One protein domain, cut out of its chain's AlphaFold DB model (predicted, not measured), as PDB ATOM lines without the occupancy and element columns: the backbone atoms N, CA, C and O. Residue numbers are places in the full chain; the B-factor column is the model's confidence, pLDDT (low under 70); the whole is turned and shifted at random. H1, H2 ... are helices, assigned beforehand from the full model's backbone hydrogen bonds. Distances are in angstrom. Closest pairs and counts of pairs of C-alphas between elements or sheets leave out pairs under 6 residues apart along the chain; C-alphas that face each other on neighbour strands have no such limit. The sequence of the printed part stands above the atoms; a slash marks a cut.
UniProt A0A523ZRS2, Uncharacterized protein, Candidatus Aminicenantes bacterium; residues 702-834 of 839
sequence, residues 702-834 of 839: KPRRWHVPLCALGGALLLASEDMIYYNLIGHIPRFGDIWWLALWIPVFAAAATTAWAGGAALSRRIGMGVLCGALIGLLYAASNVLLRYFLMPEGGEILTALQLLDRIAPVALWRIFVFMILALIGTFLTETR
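This is residues 702 to 834 of the 839 residues of an uncharacterized protein of Candidatus Aminicenantes bacterium (UniProt A0A523ZRS2). Four helices run to and fro in an elongated body, with H1 on one side of H2 and H3 and kinked H4 on the other. H1, H2 and H3 make an up-and-down bundle, each helix running against the one before it in the chain. Printed are 133 residues, H1 to H4 in order, no named strand: all helix, compact, radius of gyration of the C-alphas 16.0 A, spans 53 by 31 by 21 A.

Find C-alpha 802 at (-62.717, 29.422, 25.314); H4, residues 802 to 833, runs 43.8 A from there, with a kink of 37 degrees near residue 809. H3 is residues 763 to 792, 42.6 A; H2 740 to 757, 26.5 A. H1, 707 to 730, 34.3 A, begins at (-33.559, 31.446, 34.520).

H4 and H3, a hairpin, touch, closest at C-alphas Ile 817 and Gly 778, 4.3 A. H4 touches H2 with residues 820 to 832 alone, Gly 827 to Val 748, C-alphas 4.1 A. H1 touches H3, Ala 716 to Ile 777, C-alphas 5.0 A. H1 and H4 are apart. O i to N i+4 pairs are within hydrogen-bond range throughout H1 and H3, 12 of 14 in H2, 26 of 28 in H4.

The farthest C-alphas, Lys 702 and Gly 796, are 53.9 A apart. The printed part has no cut and no long link; pLDDT is under 70 at residues 793 to 800.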
ATOM      1  N   LYS A 702     -20.382  35.603  31.471       91.00
ATOM      2  CA  LYS A 702     -21.284  35.422  30.320       91.00
ATOM      3  C   LYS A 702     -22.724  35.844  30.680       91.00
ATOM      4  O   LYS A 702     -23.177  35.568  31.799       91.00
ATOM      5  N   PRO A 703     -23.467  36.515  29.780       91.25
ATOM      6  CA  PRO A 703     -24.876  36.840  30.000       91.25
ATOM      7  C   PRO A 703     -25.736  35.568  29.989       91.25
ATOM      8  O   PRO A 703     -25.544  34.697  29.144       91.25
ATOM      9  N   ARG A 704     -26.704  35.466  30.905       91.88
ATOM     10  CA  ARG A 704     -27.615  34.309  31.025       91.88
ATOM     11  C   ARG A 704     -29.070  34.770  30.948       91.88
ATOM     12  O   ARG A 704     -29.373  35.880  31.384       91.88
ATOM     13  N   ARG A 705     -29.951  33.944  30.371       92.31
ATOM     14  CA  ARG A 705     -31.397  34.234  30.221       92.31
ATOM     15  C   ARG A 705     -32.322  33.069  30.584       92.31
ATOM     16  O   ARG A 705     -33.509  33.295  30.773       92.31
ATOM     17  N   TRP A 706     -31.789  31.851  30.688       91.31
ATOM     18  CA  TRP A 706     -32.564  30.620  30.897       91.31
ATOM     19  C   TRP A 706     -33.381  30.623  32.196       91.31
ATOM     20  O   TRP A 706     -34.403  29.959  32.292       91.31
ATOM     21  N   HIS A 707     -32.951  31.392  33.194       91.88
ATOM     22  CA  HIS A 707     -33.559  31.446  34.520       91.88
ATOM     23  C   HIS A 707     -34.802  32.348  34.593       91.88
ATOM     24  O   HIS A 707     -35.548  32.255  35.559       91.88
ATOM     25  N   VAL A 708     -35.049  33.207  33.594       93.12
ATOM     26  CA  VAL A 708     -36.236  34.085  33.546       93.12
ATOM     27  C   VAL A 708     -37.550  33.287  33.590       93.12
ATOM     28  O   VAL A 708     -38.349  33.562  34.486       93.12
ATOM     29  N   PRO A 709     -37.791  32.298  32.699       93.00
ATOM     30  CA  PRO A 709     -39.014  31.497  32.757       93.00
ATOM     31  C   PRO A 709     -39.130  30.702  34.062       93.00
ATOM     32  O   PRO A 709     -40.221  30.601  34.603       93.00
ATOM     33  N   LEU A 710     -38.021  30.208  34.621       94.50
ATOM     34  CA  LEU A 710     -38.044  29.460  35.883       94.50
ATOM     35  C   LEU A 710     -38.430  30.333  37.078       94.50
ATOM     36  O   LEU A 710     -39.248  29.921  37.893       94.50
ATOM     37  N   CYS A 711     -37.892  31.554  37.171       94.69
ATOM     38  CA  CYS A 711     -38.310  32.515  38.194       94.69
ATOM     39  C   CYS A 711     -39.793  32.880  38.056       94.69
ATOM     40  O   CYS A 711     -40.483  33.013  39.066       94.69
ATOM     41  N   ALA A 712     -40.276  33.048  36.820       95.00
ATOM     42  CA  ALA A 712     -41.665  33.400  36.564       95.00
ATOM     43  C   ALA A 712     -42.625  32.254  36.918       95.00
ATOM     44  O   ALA A 712     -43.612  32.474  37.619       95.00
ATOM     45  N   LEU A 713     -42.303  31.027  36.501       94.81
ATOM     46  CA  LEU A 713     -43.067  29.829  36.853       94.81
ATOM     47  C   LEU A 713     -43.050  29.588  38.362       94.81
ATOM     48  O   LEU A 713     -44.105  29.385  38.947       94.81
ATOM     49  N   GLY A 714     -41.886  29.690  39.010       95.06
ATOM     50  CA  GLY A 714     -41.773  29.542  40.462       95.06
ATOM     51  C   GLY A 714     -42.615  30.568  41.225       95.06
ATOM     52  O   GLY A 714     -43.333  30.204  42.150       95.06
ATOM     53  N   GLY A 715     -42.595  31.838  40.806       94.56
ATOM     54  CA  GLY A 715     -43.435  32.878  41.406       94.56
ATOM     55  C   GLY A 715     -44.936  32.633  41.207       94.56
ATOM     56  O   GLY A 715     -45.711  32.794  42.148       94.56
ATOM     57  N   ALA A 716     -45.348  32.214  40.007       94.75
ATOM     58  CA  ALA A 716     -46.747  31.899  39.717       94.75
ATOM     59  C   ALA A 716     -47.239  30.661  40.486       94.75
ATOM     60  O   ALA A 716     -48.334  30.688  41.041       94.75
ATOM     61  N   LEU A 717     -46.414  29.612  40.575       94.69
ATOM     62  CA  LEU A 717     -46.721  28.388  41.317       94.69
ATOM     63  C   LEU A 717     -46.863  28.644  42.816       94.69
ATOM     64  O   LEU A 717     -47.775  28.093  43.423       94.69
ATOM     65  N   LEU A 718     -46.013  29.488  43.406       94.81
ATOM     66  CA  LEU A 718     -46.140  29.869  44.817       94.81
ATOM     67  C   LEU A 718     -47.482  30.557  45.089       94.81
ATOM     68  O   LEU A 718     -48.182  30.173  46.017       94.81
ATOM     69  N   LEU A 719     -47.876  31.516  44.245       93.69
ATOM     70  CA  LEU A 719     -49.169  32.193  44.388       93.69
ATOM     71  C   LEU A 719     -50.357  31.244  44.165       93.69
ATOM     72  O   LEU A 719     -51.330  31.302  44.908       93.69
ATOM     73  N   ALA A 720     -50.280  30.350  43.177       91.56
ATOM     74  CA  ALA A 720     -51.334  29.367  42.919       91.56
ATOM     75  C   ALA A 720     -51.442  28.306  44.032       91.56
ATOM     76  O   ALA A 720     -52.540  27.869  44.366       91.56
ATOM     77  N   SER A 721     -50.315  27.906  44.625       91.75
ATOM     78  CA  SER A 721     -50.288  26.971  45.757       91.75
ATOM     79  C   SER A 721     -50.911  27.600  47.000       91.75
ATOM     80  O   SER A 721     -51.660  26.938  47.709       91.75
ATOM     81  N   GLU A 722     -50.658  28.888  47.229       91.19
ATOM     82  CA  GLU A 722     -51.292  29.638  48.315       91.19
ATOM     83  C   GLU A 722     -52.802  29.787  48.108       91.19
ATOM     84  O   GLU A 722     -53.560  29.591  49.054       91.19
ATOM     85  N   ASP A 723     -53.267  30.025  46.875       90.44
ATOM     86  CA  ASP A 723     -54.705  30.000  46.565       90.44
ATOM     87  C   ASP A 723     -55.339  28.636  46.926       90.44
ATOM     88  O   ASP A 723     -56.434  28.602  47.490       90.44
ATOM     89  N   MET A 724     -54.650  27.519  46.649       88.56
ATOM     90  CA  MET A 724     -55.111  26.162  46.986       88.56
ATOM     91  C   MET A 724     -55.105  25.876  48.490       88.56
ATOM     92  O   MET A 724     -56.058  25.302  49.013       88.56
ATOM     93  N   ILE A 725     -54.046  26.274  49.200       90.50
ATOM     94  CA  ILE A 725     -53.958  26.124  50.659       90.50
ATOM     95  C   ILE A 725     -55.067  26.939  51.325       90.50
ATOM     96  O   ILE A 725     -55.773  26.430  52.193       90.50
ATOM     97  N   TYR A 726     -55.262  28.181  50.882       89.12
ATOM     98  CA  TYR A 726     -56.314  29.055  51.387       89.12
ATOM     99  C   TYR A 726     -57.702  28.446  51.147       89.12
ATOM    100  O   TYR A 726     -58.521  28.417  52.066       89.12
ATOM    101  N   TYR A 727     -57.952  27.896  49.953       89.38
ATOM    102  CA  TYR A 727     -59.192  27.176  49.657       89.38
ATOM    103  C   TYR A 727     -59.403  25.977  50.591       89.38
ATOM    104  O   TYR A 727     -60.477  25.852  51.172       89.38
ATOM    105  N   ASN A 728     -58.382  25.144  50.808       88.94
ATOM    106  CA  ASN A 728     -58.485  23.978  51.693       88.94
ATOM    107  C   ASN A 728     -58.751  24.351  53.163       88.94
ATOM    108  O   ASN A 728     -59.345  23.562  53.892       88.94
ATOM    109  N   LEU A 729     -58.304  25.530  53.610       89.88
ATOM    110  CA  LEU A 729     -58.470  25.984  54.994       89.88
ATOM    111  C   LEU A 729     -59.771  26.759  55.233       89.88
ATOM    112  O   LEU A 729     -60.343  26.666  56.315       89.88
ATOM    113  N   ILE A 730     -60.208  27.565  54.261       87.19
ATOM    114  CA  ILE A 730     -61.279  28.565  54.438       87.19
ATOM    115  C   ILE A 730     -62.506  28.255  53.558       87.19
ATOM    116  O   ILE A 730     -63.590  28.786  53.790       87.19
ATOM    117  N   GLY A 731     -62.374  27.362  52.573       83.25
ATOM    118  CA  GLY A 731     -63.471  26.882  51.725       83.25
ATOM    119  C   GLY A 731     -63.800  27.769  50.519       83.25
ATOM    120  O   GLY A 731     -64.736  27.477  49.780       83.25
ATOM    121  N   HIS A 732     -63.046  28.847  50.286       83.44
ATOM    122  CA  HIS A 732     -63.178  29.685  49.092       83.44
ATOM    123  C   HIS A 732     -61.817  30.177  48.602       83.44
ATOM    124  O   HIS A 732     -60.854  30.244  49.361       83.44
ATOM    125  N   ILE A 733     -61.727  30.574  47.331       83.88
ATOM    126  CA  ILE A 733     -60.476  31.111  46.777       83.88
ATOM    127  C   ILE A 733     -60.277  32.555  47.247       83.88
ATOM    128  O   ILE A 733     -61.232  33.347  47.213       83.88
ATOM    129  N   PRO A 734     -59.059  32.937  47.668       85.06
ATOM    130  CA  PRO A 734     -58.799  34.274  48.174       85.06
ATOM    131  C   PRO A 734     -59.041  35.332  47.095       85.06
ATOM    132  O   PRO A 734     -58.815  35.142  45.888       85.06
ATOM    133  N   ARG A 735     -59.530  36.493  47.527       82.38
ATOM    134  CA  ARG A 735     -59.480  37.720  46.734       82.38
ATOM    135  C   ARG A 735     -58.056  38.265  46.801       82.38
ATOM    136  O   ARG A 735     -57.307  38.012  47.737       82.38
ATOM    137  N   PHE A 736     -57.683  39.086  45.821       77.12
ATOM    138  CA  PHE A 736     -56.341  39.681  45.762       77.12
ATOM    139  C   PHE A 736     -55.970  40.467  47.038       77.12
ATOM    140  O   PHE A 736     -54.801  40.539  47.404       77.12
ATOM    141  N   GLY A 737     -56.969  41.037  47.724       78.69
ATOM    142  CA  GLY A 737     -56.792  41.724  49.002       78.69
ATOM    143  C   GLY A 737     -56.440  40.805  50.175       78.69
ATOM    144  O   GLY A 737     -55.777  41.270  51.092       78.69
ATOM    145  N   ASP A 738     -56.803  39.522  50.136       85.06
ATOM    146  CA  ASP A 738     -56.582  38.584  51.249       85.06
ATOM    147  C   ASP A 738     -55.116  38.117  51.298       85.06
ATOM    148  O   ASP A 738     -54.531  37.945  52.365       85.06
ATOM    149  N   ILE A 739     -54.479  38.018  50.126       88.38
ATOM    150  CA  ILE A 739     -53.073  37.612  49.960       88.38
ATOM    151  C   ILE A 739     -52.161  38.773  49.525       88.38
ATOM    152  O   ILE A 739     -51.107  38.567  48.916       88.38
ATOM    153  N   TRP A 740     -52.559  40.017  49.811       85.94
ATOM    154  CA  TRP A 740     -51.892  41.222  49.299       85.94
ATOM    155  C   TRP A 740     -50.383  41.260  49.593       85.94
ATOM    156  O   TRP A 740     -49.606  41.760  48.781       85.94
ATOM    157  N   TRP A 741     -49.950  40.717  50.736       87.75
ATOM    158  CA  TRP A 741     -48.548  40.687  51.150       87.75
ATOM    159  C   TRP A 741     -47.717  39.712  50.298       87.75
ATOM    160  O   TRP A 741     -46.604  40.055  49.898       87.75
ATOM    161  N   LEU A 742     -48.261  38.546  49.938       89.81
ATOM    162  CA  LEU A 742     -47.626  37.602  49.008       89.81
ATOM    163  C   LEU A 742     -47.578  38.174  47.595       89.81
ATOM    164  O   LEU A 742     -46.521  38.175  46.959       89.81
ATOM    165  N   ALA A 743     -48.700  38.734  47.140       86.44
ATOM    166  CA  ALA A 743     -48.800  39.400  45.847       86.44
ATOM    167  C   ALA A 743     -47.841  40.601  45.731       86.44
ATOM    168  O   ALA A 743     -47.391  40.924  44.633       86.44
ATOM    169  N   LEU A 744     -47.487  41.233  46.857       88.75
ATOM    170  CA  LEU A 744     -46.467  42.275  46.927       88.75
ATOM    171  C   LEU A 744     -45.045  41.701  46.806       88.75
ATOM    172  O   LEU A 744     -44.248  42.182  46.001       88.75
ATOM    173  N   TRP A 745     -44.703  40.700  47.623       93.31
ATOM    174  CA  TRP A 745     -43.316  40.258  47.797       93.31
ATOM    175  C   TRP A 745     -42.837  39.234  46.764       93.31
ATOM    176  O   TRP A 745     -41.664  39.271  46.384       93.31
ATOM    177  N   ILE A 746     -43.707  38.354  46.264       94.94
ATOM    178  CA  ILE A 746     -43.318  37.315  45.297       94.94
ATOM    179  C   ILE A 746     -42.753  37.925  44.000       94.94
ATOM    180  O   ILE A 746     -41.640  37.551  43.617       94.94
ATOM    181  N   PRO A 747     -43.402  38.919  43.356       94.38
ATOM    182  CA  PRO A 747     -42.839  39.562  42.167       94.38
ATOM    183  C   PRO A 747     -41.516  40.292  42.452       94.38
ATOM    184  O   PRO A 747     -40.605  40.275  41.622       94.38
ATOM    185  N   VAL A 748     -41.376  40.895  43.641       93.06
ATOM    186  CA  VAL A 748     -40.139  41.565  44.082       93.06
ATOM    187  C   VAL A 748     -38.990  40.557  44.171       93.06
ATOM    188  O   VAL A 748     -37.922  40.789  43.597       93.06
ATOM    189  N   PHE A 749     -39.188  39.427  44.856       95.94
ATOM    190  CA  PHE A 749     -38.145  38.415  45.031       95.94
ATOM    191  C   PHE A 749     -37.829  37.661  43.740       95.94
ATOM    192  O   PHE A 749     -36.651  37.458  43.436       95.94
ATOM    193  N   ALA A 750     -38.835  37.318  42.934       95.12
ATOM    194  CA  ALA A 750     -38.625  36.656  41.648       95.12
ATOM    195  C   ALA A 750     -37.827  37.543  40.677       95.12
ATOM    196  O   ALA A 750     -36.872  37.085  40.040       95.12
ATOM    197  N   ALA A 751     -38.135  38.842  40.610       94.00
ATOM    198  CA  ALA A 751     -37.367  39.788  39.802       94.00
ATOM    199  C   ALA A 751     -35.955  40.035  40.360       94.00
ATOM    200  O   ALA A 751     -34.992  40.160  39.594       94.00
ATOM    201  N   ALA A 752     -35.800  40.046  41.688       92.75
ATOM    202  CA  ALA A 752     -34.498  40.117  42.342       92.75
ATOM    203  C   ALA A 752     -33.615  38.903  41.999       92.75
ATOM    204  O   ALA A 752     -32.461  39.078  41.594       92.75
ATOM    205  N   ALA A 753     -34.163  37.685  42.075       93.75
ATOM    206  CA  ALA A 753     -33.489  36.450  41.671       93.75
ATOM    207  C   ALA A 753     -33.132  36.472  40.176       93.75
ATOM    208  O   ALA A 753     -31.981  36.234  39.798       93.75
ATOM    209  N   THR A 754     -34.078  36.900  39.335       94.25
ATOM    210  CA  THR A 754     -33.873  37.072  37.889       94.25
ATOM    211  C   THR A 754     -32.701  38.004  37.585       94.25
ATOM    212  O   THR A 754     -31.842  37.722  36.748       94.25
ATOM    213  N   THR A 755     -32.613  39.105  38.321       92.00
ATOM    214  CA  THR A 755     -31.539  40.091  38.190       92.00
ATOM    215  C   THR A 755     -30.209  39.581  38.750       92.00
ATOM    216  O   THR A 755     -29.133  39.900  38.228       92.00
ATOM    217  N   ALA A 756     -30.245  38.784  39.820       89.69
ATOM    218  CA  ALA A 756     -29.064  38.190  40.434       89.69
ATOM    219  C   ALA A 756     -28.385  37.178  39.496       89.69
ATOM    220  O   ALA A 756     -27.163  37.250  39.326       89.69
ATOM    221  N   TRP A 757     -29.170  36.313  38.844       92.56
ATOM    222  CA  TRP A 757     -28.695  35.216  37.991       92.56
ATOM    223  C   TRP A 757     -28.396  35.594  36.534       92.56
ATOM    224  O   TRP A 757     -27.821  34.794  35.799       92.56
ATOM    225  N   ALA A 758     -28.675  36.834  36.120       90.06
ATOM    226  CA  ALA A 758     -28.470  37.309  34.746       90.06
ATOM    227  C   ALA A 758     -27.002  37.366  34.255       90.06
ATOM    228  O   ALA A 758     -26.744  37.726  33.101       90.06
ATOM    229  N   GLY A 759     -26.027  37.011  35.100       88.56
ATOM    230  CA  GLY A 759     -24.605  36.993  34.748       88.56
ATOM    231  C   GLY A 759     -24.109  38.361  34.267       88.56
ATOM    232  O   GLY A 759     -24.418  39.389  34.878       88.56
ATOM    233  N   GLY A 760     -23.365  38.377  33.158       88.38
ATOM    234  CA  GLY A 760     -22.811  39.599  32.553       88.38
ATOM    235  C   GLY A 760     -23.760  40.406  31.669       88.38
ATOM    236  O   GLY A 760     -23.323  41.304  30.952       88.38
ATOM    237  N   ALA A 761     -25.068  40.120  31.683       88.88
ATOM    238  CA  ALA A 761     -26.036  40.903  30.914       88.88
ATOM    239  C   ALA A 761     -25.981  42.390  31.305       88.88
ATOM    240  O   ALA A 761     -25.899  42.699  32.487       88.88
ATOM    241  N   ALA A 762     -26.059  43.317  30.343       88.50
ATOM    242  CA  ALA A 762     -26.068  44.761  30.612       88.50
ATOM    243  C   ALA A 762     -27.236  45.185  31.529       88.50
ATOM    244  O   ALA A 762     -28.284  44.544  31.528       88.50
ATOM    245  N   LEU A 763     -27.085  46.291  32.273       86.31
ATOM    246  CA  LEU A 763     -28.092  46.765  33.241       86.31
ATOM    247  C   LEU A 763     -29.494  46.900  32.628       86.31
ATOM    248  O   LEU A 763     -30.451  46.396  33.204       86.31
ATOM    249  N   SER A 764     -29.608  47.511  31.446       85.00
ATOM    250  CA  SER A 764     -30.886  47.656  30.735       85.00
ATOM    251  C   SER A 764     -31.543  46.306  30.441       85.00
ATOM    252  O   SER A 764     -32.743  46.147  30.642       85.00
ATOM    253  N   ARG A 765     -30.752  45.301  30.041       89.69
ATOM    254  CA  ARG A 765     -31.241  43.938  29.789       89.69
ATOM    255  C   ARG A 765     -31.680  43.244  31.075       89.69
ATOM    256  O   ARG A 765     -32.680  42.543  31.053       89.69
ATOM    257  N   ARG A 766     -30.970  43.447  32.191       90.69
ATOM    258  CA  ARG A 766     -31.362  42.887  33.497       90.69
ATOM    259  C   ARG A 766     -32.673  43.487  33.997       90.69
ATOM    260  O   ARG A 766     -33.535  42.741  34.442       90.69
ATOM    261  N   ILE A 767     -32.840  44.802  33.843       88.44
ATOM    262  CA  ILE A 767     -34.106  45.484  34.139       88.44
ATOM    263  C   ILE A 767     -35.231  44.918  33.271       88.44
ATOM    264  O   ILE A 767     -36.265  44.533  33.805       88.44
ATOM    265  N   GLY A 768     -35.004  44.780  31.960       90.50
ATOM    266  CA  GLY A 768     -35.978  44.171  31.052       90.50
ATOM    267  C   GLY A 768     -36.361  42.740  31.446       90.50
ATOM    268  O   GLY A 768     -37.540  42.414  31.466       90.50
ATOM    269  N   MET A 769     -35.389  41.903  31.830       93.31
ATOM    270  CA  MET A 769     -35.649  40.536  32.305       93.31
ATOM    271  C   MET A 769     -36.465  40.505  33.601       93.31
ATOM    272  O   MET A 769     -37.360  39.675  33.726       93.31
ATOM    273  N   GLY A 770     -36.174  41.395  34.554       93.88
ATOM    274  CA  GLY A 770     -36.941  41.509  35.796       93.88
ATOM    275  C   GLY A 770     -38.389  41.925  35.537       93.88
ATOM    276  O   GLY A 770     -39.304  41.260  36.015       93.88
ATOM    277  N   VAL A 771     -38.601  42.962  34.719       92.62
ATOM    278  CA  VAL A 771     -39.943  43.425  34.321       92.62
ATOM    279  C   VAL A 771     -40.709  42.328  33.579       92.62
ATOM    280  O   VAL A 771     -41.862  42.069  33.913       92.62
ATOM    281  N   LEU A 772     -40.062  41.633  32.634       95.12
ATOM    282  CA  LEU A 772     -40.660  40.504  31.918       95.12
ATOM    283  C   LEU A 772     -41.053  39.368  32.873       95.12
ATOM    284  O   LEU A 772     -42.139  38.817  32.746       95.12
ATOM    285  N   CYS A 773     -40.204  39.049  33.854       96.19
ATOM    286  CA  CYS A 773     -40.511  38.060  34.888       96.19
ATOM    287  C   CYS A 773     -41.770  38.452  35.680       96.19
ATOM    288  O   CYS A 773     -42.687  37.647  35.798       96.19
ATOM    289  N   GLY A 774     -41.869  39.707  36.134       94.88
ATOM    290  CA  GLY A 774     -43.070  40.221  36.806       94.88
ATOM    291  C   GLY A 774     -44.330  40.152  35.941       94.88
ATOM    292  O   GLY A 774     -45.373  39.711  36.416       94.88
ATOM    293  N   ALA A 775     -44.224  40.526  34.662       95.19
ATOM    294  CA  ALA A 775     -45.331  40.437  33.711       95.19
ATOM    295  C   ALA A 775     -45.814  38.988  33.527       95.19
ATOM    296  O   ALA A 775     -47.011  38.725  33.598       95.19
ATOM    297  N   LEU A 776     -44.885  38.040  33.356       96.25
ATOM    298  CA  LEU A 776     -45.210  36.619  33.214       96.25
ATOM    299  C   LEU A 776     -45.868  36.052  34.476       96.25
ATOM    300  O   LEU A 776     -46.860  35.342  34.358       96.25
ATOM    301  N   ILE A 777     -45.384  36.405  35.674       96.06
ATOM    302  CA  ILE A 777     -46.035  36.005  36.934       96.06
ATOM    303  C   ILE A 777     -47.461  36.562  36.984       96.06
ATOM    304  O   ILE A 777     -48.386  35.828  37.311       96.06
ATOM    305  N   GLY A 778     -47.650  37.841  36.639       93.12
ATOM    306  CA  GLY A 778     -48.964  38.486  36.661       93.12
ATOM    307  C   GLY A 778     -49.962  37.815  35.719       93.12
ATOM    308  O   GLY A 778     -51.106  37.586  36.110       93.12
ATOM    309  N   LEU A 779     -49.513  37.449  34.515       94.25
ATOM    310  CA  LEU A 779     -50.311  36.725  33.526       94.25
ATOM    311  C   LEU A 779     -50.656  35.305  33.995       94.25
ATOM    312  O   LEU A 779     -51.829  34.936  34.023       94.25
ATOM    313  N   LEU A 780     -49.645  34.522  34.387       94.31
ATOM    314  CA  LEU A 780     -49.823  33.127  34.797       94.31
ATOM    315  C   LEU A 780     -50.687  33.013  36.055       94.31
ATOM    316  O   LEU A 780     -51.571  32.166  36.108       94.31
ATOM    317  N   TYR A 781     -50.485  33.901  37.031       93.31
ATOM    318  CA  TYR A 781     -51.294  33.937  38.246       93.31
ATOM    319  C   TYR A 781     -52.733  34.401  37.982       93.31
ATOM    320  O   TYR A 781     -53.668  33.928  38.623       93.31
ATOM    321  N   ALA A 782     -52.951  35.333  37.045       90.44
ATOM    322  CA  ALA A 782     -54.304  35.698  36.621       90.44
ATOM    323  C   ALA A 782     -55.041  34.498  36.020       90.44
ATOM    324  O   ALA A 782     -56.162  34.207  36.433       90.44
ATOM    325  N   ALA A 783     -54.384  33.782  35.103       89.75
ATOM    326  CA  ALA A 783     -54.941  32.587  34.488       89.75
ATOM    327  C   ALA A 783     -55.219  31.496  35.531       89.75
ATOM    328  O   ALA A 783     -56.339  30.995  35.591       89.75
ATOM    329  N   SER A 784     -54.256  31.180  36.407       89.50
ATOM    330  CA  SER A 784     -54.432  30.144  37.433       89.50
ATOM    331  C   SER A 784     -55.557  30.485  38.407       89.50
ATOM    332  O   SER A 784     -56.383  29.634  38.697       89.50
ATOM    333  N   ASN A 785     -55.643  31.731  38.877       88.38
ATOM    334  CA  ASN A 785     -56.672  32.142  39.834       88.38
ATOM    335  C   ASN A 785     -58.087  32.087  39.232       88.38
ATOM    336  O   ASN A 785     -59.023  31.687  39.920       88.38
ATOM    337  N   VAL A 786     -58.252  32.466  37.959       85.69
ATOM    338  CA  VAL A 786     -59.548  32.368  37.265       85.69
ATOM    339  C   VAL A 786     -59.912  30.909  36.993       85.69
ATOM    340  O   VAL A 786     -61.052  30.521  37.239       85.69
ATOM    341  N   LEU A 787     -58.952  30.089  36.555       85.31
ATOM    342  CA  LEU A 787     -59.158  28.655  36.332       85.31
ATOM    343  C   LEU A 787     -59.526  27.926  37.629       85.31
ATOM    344  O   LEU A 787     -60.500  27.183  37.650       85.31
ATOM    345  N   LEU A 788     -58.805  28.175  38.725       84.94
ATOM    346  CA  LEU A 788     -59.113  27.587  40.030       84.94
ATOM    347  C   LEU A 788     -60.514  27.985  40.502       84.94
ATOM    348  O   LEU A 788     -61.251  27.130  40.980       84.94
ATOM    349  N   ARG A 789     -60.922  29.250  40.317       81.75
ATOM    350  CA  ARG A 789     -62.290  29.705  40.633       81.75
ATOM    351  C   ARG A 789     -63.337  28.970  39.830       81.75
ATOM    352  O   ARG A 789     -64.329  28.544  40.402       81.75
ATOM    353  N   TYR A 790     -63.088  28.791  38.541       79.88
ATOM    354  CA  TYR A 790     -63.998  28.065  37.674       79.88
ATOM    355  C   TYR A 790     -64.151  26.591  38.083       79.88
ATOM    356  O   TYR A 790     -65.270  26.107  38.205       79.88
ATOM    357  N   PHE A 791     -63.041  25.890  38.341       79.12
ATOM    358  CA  PHE A 791     -63.069  24.453  38.636       79.12
ATOM    359  C   PHE A 791     -63.485  24.109  40.074       79.12
ATOM    360  O   PHE A 791     -64.108  23.073  40.285       79.12
ATOM    361  N   LEU A 792     -63.137  24.941  41.062       76.56
ATOM    362  CA  LEU A 792     -63.365  24.646  42.486       76.56
ATOM    363  C   LEU A 792     -64.607  25.331  43.068       76.56
ATOM    364  O   LEU A 792     -65.060  24.957  44.149       76.56
ATOM    365  N   MET A 793     -65.146  26.340  42.378       68.62
ATOM    366  CA  MET A 793     -66.369  27.047  42.763       68.62
ATOM    367  C   MET A 793     -67.270  27.231  41.531       68.62
ATOM    368  O   MET A 793     -67.386  28.347  41.019       68.62
ATOM    369  N   PRO A 794     -67.894  26.153  41.016       63.22
ATOM    370  CA  PRO A 794     -68.811  26.256  39.890       63.22
ATOM    371  C   PRO A 794     -70.075  27.018  40.313       63.22
ATOM    372  O   PRO A 794     -71.055  26.437  40.775       63.22
ATOM    373  N   GLU A 795     -70.067  28.340  40.158       52.88
ATOM    374  CA  GLU A 795     -71.288  29.140  40.194       52.88
ATOM    375  C   GLU A 795     -72.086  28.843  38.917       52.88
ATOM    376  O   GLU A 795     -71.854  29.433  37.865       52.88
ATOM    377  N   GLY A 796     -73.005  27.880  39.017       54.75
ATOM    378  CA  GLY A 796     -74.090  27.705  38.054       54.75
ATOM    379  C   GLY A 796     -73.776  26.907  36.790       54.75
ATOM    380  O   GLY A 796     -74.201  27.332  35.730       54.75
ATOM    381  N   GLY A 797     -73.081  25.763  36.871       51.56
ATOM    382  CA  GLY A 797     -73.178  24.655  35.892       51.56
ATOM    383  C   GLY A 797     -72.886  24.923  34.400       51.56
ATOM    384  O   GLY A 797     -73.004  24.000  33.598       51.56
ATOM    385  N   GLU A 798     -72.510  26.139  34.003       59.06
ATOM    386  CA  GLU A 798     -72.304  26.510  32.604       59.06
ATOM    387  C   GLU A 798     -70.879  26.181  32.135       59.06
ATOM    388  O   GLU A 798     -69.863  26.575  32.724       59.06
ATOM    389  N   ILE A 799     -70.800  25.461  31.015       62.38
ATOM    390  CA  ILE A 799     -69.550  25.206  30.298       62.38
ATOM    391  C   ILE A 799     -69.180  26.496  29.559       62.38
ATOM    392  O   ILE A 799     -69.786  26.835  28.543       62.38
ATOM    393  N   LEU A 800     -68.194  27.234  30.074       66.75
ATOM    394  CA  LEU A 800     -67.705  28.449  29.425       66.75
ATOM    395  C   LEU A 800     -66.958  28.085  28.139       66.75
ATOM    396  O   LEU A 800     -66.072  27.229  28.134       66.75
ATOM    397  N   THR A 801     -67.262  28.784  27.048       74.50
ATOM    398  CA  THR A 801     -66.461  28.697  25.819       74.50
ATOM    399  C   THR A 801     -65.069  29.303  26.037       74.50
ATOM    400  O   THR A 801     -64.872  30.169  26.894       74.50
ATOM    401  N   ALA A 802     -64.085  28.897  25.226       71.75
ATOM    402  CA  ALA A 802     -62.717  29.422  25.314       71.75
ATOM    403  C   ALA A 802     -62.659  30.961  25.217       71.75
ATOM    404  O   ALA A 802     -61.842  31.592  25.889       71.75
ATOM    405  N   LEU A 803     -63.560  31.565  24.432       76.62
ATOM    406  CA  LEU A 803     -63.666  33.015  24.273       76.62
ATOM    407  C   LEU A 803     -64.154  33.696  25.564       76.62
ATOM    408  O   LEU A 803     -63.537  34.647  26.030       76.62
ATOM    409  N   GLN A 804     -65.188  33.148  26.207       77.88
ATOM    410  CA  GLN A 804     -65.720  33.681  27.468       77.88
ATOM    411  C   GLN A 804     -64.732  33.533  28.635       77.88
ATOM    412  O   GLN A 804     -64.686  34.377  29.532       77.88
ATOM    413  N   LEU A 805     -63.920  32.471  28.636       77.38
ATOM    414  CA  LEU A 805     -62.851  32.301  29.619       77.38
ATOM    415  C   LEU A 805     -61.741  33.350  29.422       77.38
ATOM    416  O   LEU A 805     -61.275  33.948  30.396       77.38
ATOM    417  N   LEU A 806     -61.358  33.615  28.169       78.31
ATOM    418  CA  LEU A 806     -60.419  34.681  27.809       78.31
ATOM    419  C   LEU A 806     -60.933  36.065  28.228       78.31
ATOM    420  O   LEU A 806     -60.169  36.822  28.829       78.31
ATOM    421  N   ASP A 807     -62.218  36.357  28.016       81.31
ATOM    422  CA  ASP A 807     -62.844  37.625  28.419       81.31
ATOM    423  C   ASP A 807     -62.807  37.849  29.939       81.31
ATOM    424  O   ASP A 807     -62.661  38.982  30.400       81.31
ATOM    425  N   ARG A 808     -62.872  36.776  30.741       81.06
ATOM    426  CA  ARG A 808     -62.741  36.857  32.208       81.06
ATOM    427  C   ARG A 808     -61.286  36.979  32.673       81.06
ATOM    428  O   ARG A 808     -61.015  37.672  33.655       81.06
ATOM    429  N   ILE A 809     -60.339  36.335  31.984       84.81
ATOM    430  CA  ILE A 809     -58.905  36.400  32.320       84.81
ATOM    431  C   ILE A 809     -58.307  37.754  31.928       84.81
ATOM    432  O   ILE A 809     -57.540  38.321  32.706       84.81
ATOM    433  N   ALA A 810     -58.654  38.287  30.755       82.88
ATOM    434  CA  ALA A 810     -58.042  39.483  30.177       82.88
ATOM    435  C   ALA A 810     -58.005  40.714  31.114       82.88
ATOM    436  O   ALA A 810     -56.911  41.253  31.323       82.88
ATOM    437  N   PRO A 811     -59.114  41.164  31.742       82.44
ATOM    438  CA  PRO A 811     -59.088  42.342  32.612       82.44
ATOM    439  C   PRO A 811     -58.282  42.103  33.899       82.44
ATOM    440  O   PRO A 811     -57.548  42.985  34.354       82.44
ATOM    441  N   VAL A 812     -58.359  40.892  34.464       83.12
ATOM    442  CA  VAL A 812     -57.602  40.503  35.665       83.12
ATOM    443  C   VAL A 812     -56.106  40.421  35.356       83.12
ATOM    444  O   VAL A 812     -55.282  40.920  36.129       83.12
ATOM    445  N   ALA A 813     -55.751  39.837  34.212       86.06
ATOM    446  CA  ALA A 813     -54.384  39.735  33.727       86.06
ATOM    447  C   ALA A 813     -53.785  41.114  33.466       86.06
ATOM    448  O   ALA A 813     -52.682  41.379  33.939       86.06
ATOM    449  N   LEU A 814     -54.511  42.023  32.807       84.06
ATOM    450  CA  LEU A 814     -54.029  43.379  32.527       84.06
ATOM    451  C   LEU A 814     -53.618  44.112  33.814       84.06
ATOM    452  O   LEU A 814     -52.512  44.655  33.900       84.06
ATOM    453  N   TRP A 815     -54.476  44.077  34.839       82.38
ATOM    454  CA  TRP A 815     -54.190  44.720  36.122       82.38
ATOM    455  C   TRP A 815     -53.023  44.055  36.862       82.38
ATOM    456  O   TRP A 815     -52.109  44.740  37.330       82.38
ATOM    457  N   ARG A 816     -53.006  42.717  36.940       88.38
ATOM    458  CA  ARG A 816     -51.939  41.975  37.635       88.38
ATOM    459  C   ARG A 816     -50.588  42.121  36.941       88.38
ATOM    460  O   ARG A 816     -49.595  42.334  37.629       88.38
ATOM    461  N   ILE A 817     -50.546  42.093  35.607       89.25
ATOM    462  CA  ILE A 817     -49.340  42.371  34.811       89.25
ATOM    463  C   ILE A 817     -48.803  43.764  35.152       89.25
ATOM    464  O   ILE A 817     -47.625  43.899  35.478       89.25
ATOM    465  N   PHE A 818     -49.658  44.792  35.141       82.31
ATOM    466  CA  PHE A 818     -49.251  46.160  35.462       82.31
ATOM    467  C   PHE A 818     -48.646  46.279  36.868       82.31
ATOM    468  O   PHE A 818     -47.519  46.763  37.022       82.31
ATOM    469  N   VAL A 819     -49.356  45.791  37.890       84.38
ATOM    470  CA  VAL A 819     -48.890  45.848  39.283       84.38
ATOM    471  C   VAL A 819     -47.595  45.052  39.454       84.38
ATOM    472  O   VAL A 819     -46.630  45.556  40.033       84.38
ATOM    473  N   PHE A 820     -47.522  43.835  38.911       92.44
ATOM    474  CA  PHE A 820     -46.367  42.960  39.114       92.44
ATOM    475  C   PHE A 820     -45.134  43.442  38.350       92.44
ATOM    476  O   PHE A 820     -44.025  43.264  38.847       92.44
ATOM    477  N   MET A 821     -45.285  44.130  37.211       90.12
ATOM    478  CA  MET A 821     -44.170  44.823  36.552       90.12
ATOM    479  C   MET A 821     -43.573  45.930  37.434       90.12
ATOM    480  O   MET A 821     -42.347  46.040  37.523       90.12
ATOM    481  N   ILE A 822     -44.408  46.727  38.114       81.56
ATOM    482  CA  ILE A 822     -43.939  47.778  39.037       81.56
ATOM    483  C   ILE A 822     -43.193  47.154  40.220       81.56
ATOM    484  O   ILE A 822     -42.090  47.585  40.562       81.56
ATOM    485  N   LEU A 823     -43.759  46.108  40.822       87.44
ATOM    486  CA  LEU A 823     -43.137  45.390  41.937       87.44
ATOM    487  C   LEU A 823     -41.825  44.708  41.525       87.44
ATOM    488  O   LEU A 823     -40.812  44.805  42.220       87.44
ATOM    489  N   ALA A 824     -41.797  44.098  40.343       90.81
ATOM    490  CA  ALA A 824     -40.593  43.509  39.775       90.81
ATOM    491  C   ALA A 824     -39.496  44.552  39.507       90.81
ATOM    492  O   ALA A 824     -38.308  44.287  39.731       90.81
ATOM    493  N   LEU A 825     -39.870  45.764  39.082       84.69
ATOM    494  CA  LEU A 825     -38.930  46.874  38.926       84.69
ATOM    495  C   LEU A 825     -38.292  47.257  40.270       84.69
ATOM    496  O   LEU A 825     -37.078  47.469  40.323       84.69
ATOM    497  N   ILE A 826     -39.069  47.272  41.361       84.38
ATOM    498  CA  ILE A 826     -38.551  47.496  42.722       84.38
ATOM    499  C   ILE A 826     -37.546  46.398  43.098       84.38
ATOM    500  O   ILE A 826     -36.429  46.713  43.508       84.38
ATOM    501  N   GLY A 827     -37.888  45.120  42.907       87.62
ATOM    502  CA  GLY A 827     -36.991  43.994  43.209       87.62
ATOM    503  C   GLY A 827     -35.682  44.019  42.416       87.62
ATOM    504  O   GLY A 827     -34.588  43.814  42.961       87.62
ATOM    505  N   THR A 828     -35.779  44.367  41.134       88.94
ATOM    506  CA  THR A 828     -34.626  44.604  40.257       88.94
ATOM    507  C   THR A 828     -33.767  45.753  40.789       88.94
ATOM    508  O   THR A 828     -32.553  45.602  40.948       88.94
ATOM    509  N   PHE A 829     -34.383  46.892  41.116       84.88
ATOM    510  CA  PHE A 829     -33.685  48.076  41.611       84.88
ATOM    511  C   PHE A 829     -32.978  47.808  42.943       84.88
ATOM    512  O   PHE A 829     -31.795  48.123  43.078       84.88
ATOM    513  N   LEU A 830     -33.646  47.164  43.903       85.88
ATOM    514  CA  LEU A 830     -33.043  46.751  45.176       85.88
ATOM    515  C   LEU A 830     -31.828  45.849  44.944       85.88
ATOM    516  O   LEU A 830     -30.770  46.037  45.549       85.88
ATOM    517  N   THR A 831     -31.946  44.901  44.013       88.94
ATOM    518  CA  THR A 831     -30.848  43.991  43.686       88.94
ATOM    519  C   THR A 831     -29.674  44.730  43.078       88.94
ATOM    520  O   THR A 831     -28.547  44.464  43.484       88.94
ATOM    521  N   GLU A 832     -29.893  45.651  42.143       86.25
ATOM    522  CA  GLU A 832     -28.828  46.407  41.473       86.25
ATOM    523  C   GLU A 832     -28.174  47.454  42.377       86.25
ATOM    524  O   GLU A 832     -26.965  47.676  42.287       86.25
ATOM    525  N   THR A 833     -28.941  48.038  43.296       84.50
ATOM    526  CA  THR A 833     -28.475  49.116  44.173       84.50
ATOM    527  C   THR A 833     -27.994  48.652  45.541       84.50
ATOM    528  O   THR A 833     -27.431  49.474  46.256       84.50
ATOM    529  N   ARG A 834     -28.146  47.377  45.936       87.50
ATOM    530  CA  ARG A 834     -27.620  46.888  47.231       87.50
ATOM    531  C   ARG A 834     -26.088  47.027  47.339       87.50
ATOM    532  O   ARG A 834     -25.404  46.934  46.308       87.50
TER     533      ARG A 834